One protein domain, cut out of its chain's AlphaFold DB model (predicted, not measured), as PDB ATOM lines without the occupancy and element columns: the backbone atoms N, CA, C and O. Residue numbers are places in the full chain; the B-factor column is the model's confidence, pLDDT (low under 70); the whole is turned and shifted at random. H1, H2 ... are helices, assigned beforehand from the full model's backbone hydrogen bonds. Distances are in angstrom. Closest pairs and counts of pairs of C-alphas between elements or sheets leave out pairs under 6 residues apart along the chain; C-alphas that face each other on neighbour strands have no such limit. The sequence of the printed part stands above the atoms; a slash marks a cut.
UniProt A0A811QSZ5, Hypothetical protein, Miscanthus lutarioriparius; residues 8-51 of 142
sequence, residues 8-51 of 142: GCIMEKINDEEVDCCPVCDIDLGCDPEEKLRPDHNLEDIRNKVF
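This is residues 8 to 51 of the 142 residues of the protein "Hypothetical protein" of Miscanthus lutarioriparius (UniProt A0A811QSZ5). A small, rounded head, made of the helix H1, a long loop over residues 18 to 32 and the short helix H2, has one arm sticking out of it, residues 38 to 51, which ends in the helix H3. The arm makes the length of the whole, and no other helix packs on H3. The printed part has 44 residues with three named helices, in the order H1, H2, H3 along the chain, and no named strand; it is all helix in class, with 24 residues in the helices. It is loose, with a radius of gyration of the C-alphas of 12.5 A, and spans 35 by 17 by 17 A.

Find C-alpha 8 at (54.782, -9.192, 32.049); from there H1, residues 8 to 17, runs 14.1 A from first to last C-alpha, with y and z rising, to C-alpha 17 at (51.514, 1.890, 40.119). The other helix of 10 residues is H3, residues 41 to 50, which runs 14.0 A from first to last C-alpha, with z falling, from C-alpha 41 at (49.760, -23.523, 31.496) to C-alpha 50 at (44.685, -22.363, 18.517). Between these two in the chain look for H2, residues 33 to 36, a short helix of 4 residues from Pro 33 to Lys 36.

Start at H1, which touches no helix. H1 and H2 are near each other: they only just miss 8 A, with a closest distance of 8.0 A between their C-alphas, and 6 pairs of C-alphas lie within 10 A. Go on to H3 and you find it apart from H1. H3 is apart from H2 as well, though the two follow each other in the chain. In the backbones of H1 and H3 every O i to N i+4 pair is within hydrogen-bond range; H2 is too short for such a pair, and its 1 pair of O i to N i+3 is within range.

Look for the two C-alphas farthest apart, those of Cys 31 and Val 50, at 35.4 A. Residues 38 to 51, of which 41 to 50 belong to H3, stand free; without them the body has 30 residues, spans 18 by 17 by 14 A and has a radius of gyration of 8.1 A. The link from H1 to H2, with 15 residues, is long, and the link from H2 to H3, with 4 residues, is tight. The printed part has no cut between residues 8 and 51. In the B-factor column of this model the mean pLDDT of the printed part is 88.6, and no printed residue is under 70.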
ATOM      1  N   GLY A   8      54.034 -10.445  32.226       91.94
ATOM      2  CA  GLY A   8      54.782  -9.192  32.049       91.94
ATOM      3  C   GLY A   8      53.932  -7.966  32.389       91.94
ATOM      4  O   GLY A   8      54.291  -7.217  33.284       91.94
ATOM      5  N   CYS A   9      52.763  -7.853  31.758       92.88
ATOM      6  CA  CYS A   9      51.836  -6.732  31.904       92.88
ATOM      7  C   CYS A   9      51.357  -6.512  33.346       92.88
ATOM      8  O   CYS A   9      51.208  -5.373  33.766       92.88
ATOM      9  N   ILE A  10      51.074  -7.582  34.101       91.69
ATOM     10  CA  ILE A  10      50.625  -7.434  35.495       91.69
ATOM     11  C   ILE A  10      51.786  -7.138  36.448       91.69
ATOM     12  O   ILE A  10      51.604  -6.337  37.353       91.69
ATOM     13  N   MET A  11      52.983  -7.691  36.219       90.06
ATOM     14  CA  MET A  11      54.163  -7.309  37.006       90.06
ATOM     15  C   MET A  11      54.570  -5.851  36.753       90.06
ATOM     16  O   MET A  11      54.875  -5.140  37.696       90.06
ATOM     17  N   GLU A  12      54.530  -5.404  35.495       92.25
ATOM     18  CA  GLU A  12      54.699  -4.001  35.091       92.25
ATOM     19  C   GLU A  12      53.690  -3.113  35.833       92.25
ATOM     20  O   GLU A  12      54.084  -2.222  36.575       92.25
ATOM     21  N   LYS A  13      52.392  -3.438  35.764       90.81
ATOM     22  CA  LYS A  13      51.334  -2.636  36.398       90.81
ATOM     23  C   LYS A  13      51.453  -2.537  37.922       90.81
ATOM     24  O   LYS A  13      51.277  -1.459  38.475       90.81
ATOM     25  N   ILE A  14      51.766  -3.649  38.584       90.12
ATOM     26  CA  ILE A  14      51.912  -3.716  40.044       90.12
ATOM     27  C   ILE A  14      53.167  -2.964  40.508       90.12
ATOM     28  O   ILE A  14      53.106  -2.258  41.507       90.12
ATOM     29  N   ASN A  15      54.274  -3.056  39.763       88.31
ATOM     30  CA  ASN A  15      55.521  -2.367  40.103       88.31
ATOM     31  C   ASN A  15      55.486  -0.858  39.789       88.31
ATOM     32  O   ASN A  15      56.097  -0.082  40.519       88.31
ATOM     33  N   ASP A  16      54.810  -0.447  38.712       88.56
ATOM     34  CA  ASP A  16      54.775   0.951  38.254       88.56
ATOM     35  C   ASP A  16      53.732   1.802  39.000       88.56
ATOM     36  O   ASP A  16      53.917   3.010  39.151       88.56
ATOM     37  N   GLU A  17      52.624   1.194  39.441       83.56
ATOM     38  CA  GLU A  17      51.514   1.890  40.119       83.56
ATOM     39  C   GLU A  17      51.410   1.547  41.618       83.56
ATOM     40  O   GLU A  17      50.559   2.107  42.304       83.56
ATOM     41  N   GLU A  18      52.281   0.661  42.123       81.06
ATOM     42  CA  GLU A  18      52.356   0.196  43.522       81.06
ATOM     43  C   GLU A  18      50.998  -0.333  44.049       81.06
ATOM     44  O   GLU A  18      50.560  -0.044  45.163       81.06
ATOM     45  N   VAL A  19      50.300  -1.102  43.197       85.00
ATOM     46  CA  VAL A  19      48.929  -1.598  43.430       85.00
ATOM     47  C   VAL A  19      48.871  -3.077  43.826       85.00
ATOM     48  O   VAL A  19      49.093  -3.969  43.012       85.00
ATOM     49  N   ASP A  20      48.401  -3.349  45.043       87.25
ATOM     50  CA  ASP A  20      48.110  -4.704  45.543       87.25
ATOM     51  C   ASP A  20      46.786  -5.301  45.002       87.25
ATOM     52  O   ASP A  20      46.306  -6.314  45.514       87.25
ATOM     53  N   CYS A  21      46.163  -4.711  43.974       89.31
ATOM     54  CA  CYS A  21      44.829  -5.076  43.465       89.31
ATOM     55  C   CYS A  21      44.874  -5.618  42.023       89.31
ATOM     56  O   CYS A  21      45.694  -5.212  41.203       89.31
ATOM     57  N   CYS A  22      43.949  -6.514  41.662       89.06
ATOM     58  CA  CYS A  22      43.867  -7.055  40.303       89.06
ATOM     59  C   CYS A  22      43.263  -6.036  39.302       89.06
ATOM     60  O   CYS A  22      42.070  -5.746  39.413       89.06
ATOM     61  N   PRO A  23      43.986  -5.595  38.247       87.88
ATOM     62  CA  PRO A  23      43.581  -4.501  37.339       87.88
ATOM     63  C   PRO A  23      42.468  -4.866  36.326       87.88
ATOM     64  O   PRO A  23      42.399  -4.321  35.225       87.88
ATOM     65  N   VAL A  24      41.631  -5.850  36.659       89.50
ATOM     66  CA  VAL A  24      40.508  -6.351  35.842       89.50
ATOM     67  C   VAL A  24      39.231  -6.538  36.675       89.50
ATOM     68  O   VAL A  24      38.137  -6.614  36.115       89.50
ATOM     69  N   CYS A  25      39.352  -6.673  37.998       90.25
ATOM     70  CA  CYS A  25      38.232  -6.988  38.887       90.25
ATOM     71  C   CYS A  25      38.365  -6.416  40.306       90.25
ATOM     72  O   CYS A  25      37.528  -6.738  41.147       90.25
ATOM     73  N   ASP A  26      39.399  -5.610  40.562       87.56
ATOM     74  CA  ASP A  26      39.612  -4.829  41.787       87.56
ATOM     75  C   ASP A  26      39.626  -5.672  43.078       87.56
ATOM     76  O   ASP A  26      39.283  -5.207  44.161       87.56
ATOM     77  N   ILE A  27      40.027  -6.945  42.956       89.50
ATOM     78  CA  ILE A  27      40.221  -7.873  44.077       89.50
ATOM     79  C   ILE A  27      41.661  -7.761  44.578       89.50
ATOM     80  O   ILE A  27      42.596  -7.876  43.781       89.50
ATOM     81  N   ASP A  28      41.825  -7.625  45.892       89.69
ATOM     82  CA  ASP A  28      43.125  -7.617  46.561       89.69
ATOM     83  C   ASP A  28      43.905  -8.920  46.309       89.69
ATOM     84  O   ASP A  28      43.443 -10.033  46.580       89.69
ATOM     85  N   LEU A  29      45.125  -8.762  45.809       88.25
ATOM     86  CA  LEU A  29      46.172  -9.779  45.752       88.25
ATOM     87  C   LEU A  29      46.933  -9.827  47.095       88.25
ATOM     88  O   LEU A  29      47.378 -10.897  47.520       88.25
ATOM     89  N   GLY A  30      46.995  -8.688  47.796       86.00
ATOM     90  CA  GLY A  30      47.706  -8.504  49.063       86.00
ATOM     91  C   GLY A  30      49.219  -8.360  48.879       86.00
ATOM     92  O   GLY A  30      49.721  -8.530  47.774       86.00
ATOM     93  N   CYS A  31      49.930  -8.114  49.985       80.19
ATOM     94  CA  CYS A  31      51.306  -7.589  50.025       80.19
ATOM     95  C   CYS A  31      52.384  -8.376  49.246       80.19
ATOM     96  O   CYS A  31      53.466  -7.851  49.010       80.19
ATOM     97  N   ASP A  32      52.117  -9.636  48.892       82.69
ATOM     98  CA  ASP A  32      52.971 -10.473  48.041       82.69
ATOM     99  C   ASP A  32      52.183 -10.880  46.777       82.69
ATOM    100  O   ASP A  32      51.762 -12.040  46.646       82.69
ATOM    101  N   PRO A  33      51.941  -9.957  45.825       83.69
ATOM    102  CA  PRO A  33      51.088 -10.232  44.670       83.69
ATOM    103  C   PRO A  33      51.634 -11.363  43.784       83.69
ATOM    104  O   PRO A  33      50.855 -12.153  43.243       83.69
ATOM    105  N   GLU A  34      52.962 -11.523  43.699       81.88
ATOM    106  CA  GLU A  34      53.609 -12.658  43.020       81.88
ATOM    107  C   GLU A  34      53.137 -14.028  43.547       81.88
ATOM    108  O   GLU A  34      53.042 -14.977  42.770       81.88
ATOM    109  N   GLU A  35      52.778 -14.152  44.833       82.44
ATOM    110  CA  GLU A  35      52.352 -15.429  45.425       82.44
ATOM    111  C   GLU A  35      50.934 -15.843  44.983       82.44
ATOM    112  O   GLU A  35      50.612 -17.038  44.906       82.44
ATOM    113  N   LYS A  36      50.083 -14.868  44.626       83.88
ATOM    114  CA  LYS A  36      48.739 -15.127  44.079       83.88
ATOM    115  C   LYS A  36      48.766 -15.374  42.571       83.88
ATOM    116  O   LYS A  36      47.925 -16.117  42.058       83.88
ATOM    117  N   LEU A  37      49.723 -14.780  41.857       86.81
ATOM    118  CA  LEU A  37      49.838 -14.860  40.401       86.81
ATOM    119  C   LEU A  37      50.392 -16.215  39.938       86.81
ATOM    120  O   LEU A  37      51.597 -16.450  39.873       86.81
ATOM    121  N   ARG A  38      49.490 -17.115  39.536       89.06
ATOM    122  CA  ARG A  38      49.844 -18.445  39.015       89.06
ATOM    123  C   ARG A  38      49.850 -18.477  37.480       89.06
ATOM    124  O   ARG A  38      48.862 -18.061  36.877       89.06
ATOM    125  N   PRO A  39      50.902 -19.016  36.831       90.50
ATOM    126  CA  PRO A  39      50.881 -19.297  35.397       90.50
ATOM    127  C   PRO A  39      49.777 -20.299  35.036       90.50
ATOM    128  O   PRO A  39      49.726 -21.400  35.586       90.50
ATOM    129  N   ASP A  40      48.910 -19.947  34.084       90.81
ATOM    130  CA  ASP A  40      47.917 -20.876  33.535       90.81
ATOM    131  C   ASP A  40      48.478 -21.586  32.297       90.81
ATOM    132  O   ASP A  40      48.263 -21.188  31.148       90.81
ATOM    133  N   HIS A  41      49.192 -22.685  32.548       92.06
ATOM    134  CA  HIS A  41      49.760 -23.523  31.496       92.06
ATOM    135  C   HIS A  41      48.710 -24.113  30.545       92.06
ATOM    136  O   HIS A  41      49.054 -24.453  29.418       92.06
ATOM    137  N   ASN A  42      47.437 -24.231  30.946       92.75
ATOM    138  CA  ASN A  42      46.372 -24.717  30.067       92.75
ATOM    139  C   ASN A  42      45.979 -23.633  29.053       92.75
ATOM    140  O   ASN A  42      45.876 -23.916  27.860       92.75
ATOM    141  N   LEU A  43      45.846 -22.377  29.488       91.06
ATOM    142  CA  LEU A  43      45.630 -21.242  28.587       91.06
ATOM    143  C   LEU A  43      46.845 -20.967  27.691       91.06
ATOM    144  O   LEU A  43      46.661 -20.650  26.513       91.06
ATOM    145  N   GLU A  44      48.073 -21.158  28.184       90.81
ATOM    146  CA  GLU A  44      49.282 -21.136  27.344       90.81
ATOM    147  C   GLU A  44      49.239 -22.232  26.266       90.81
ATOM    148  O   GLU A  44      49.458 -21.949  25.085       90.81
ATOM    149  N   ASP A  45      48.893 -23.469  26.632       92.44
ATOM    150  CA  ASP A  45      48.780 -24.588  25.692       92.44
ATOM    151  C   ASP A  45      47.651 -24.382  24.672       92.44
ATOM    152  O   ASP A  45      47.835 -24.648  23.483       92.44
ATOM    153  N   ILE A  46      46.487 -23.889  25.104       93.25
ATOM    154  CA  ILE A  46      45.362 -23.547  24.224       93.25
ATOM    155  C   ILE A  46      45.785 -22.442  23.255       93.25
ATOM    156  O   ILE A  46      45.582 -22.594  22.051       93.25
ATOM    157  N   ARG A  47      46.445 -21.379  23.731       91.31
ATOM    158  CA  ARG A  47      46.986 -20.312  22.876       91.31
ATOM    159  C   ARG A  47      47.956 -20.873  21.837       91.31
ATOM    160  O   ARG A  47      47.802 -20.568  20.661       91.31
ATOM    161  N   ASN A  48      48.893 -21.729  22.243       89.94
ATOM    162  CA  ASN A  48      49.880 -22.346  21.350       89.94
ATOM    163  C   ASN A  48      49.257 -23.303  20.312       89.94
ATOM    164  O   ASN A  48      49.813 -23.465  19.225       89.94
ATOM    165  N   LYS A  49      48.115 -23.932  20.624       90.50
ATOM    166  CA  LYS A  49      47.390 -24.861  19.733       90.50
ATOM    167  C   LYS A  49      46.416 -24.148  18.788       90.50
ATOM    168  O   LYS A  49      46.341 -24.512  17.618       90.50
ATOM    169  N   VAL A  50      45.681 -23.147  19.280       93.56
ATOM    170  CA  VAL A  50      44.685 -22.363  18.517       93.56
ATOM    171  C   VAL A  50      45.357 -21.297  17.654       93.56
ATOM    172  O   VAL A  50      44.963 -21.088  16.508       93.56
ATOM    173  N   PHE A  51      46.422 -20.680  18.165       87.06
ATOM    174  CA  PHE A  51      47.279 -19.759  17.430       87.06
ATOM    175  C   PHE A  51      48.700 -20.332  17.364       87.06
ATOM    176  O   PHE A  51      49.571 -19.882  18.113       87.06
TER     177      PHE A  51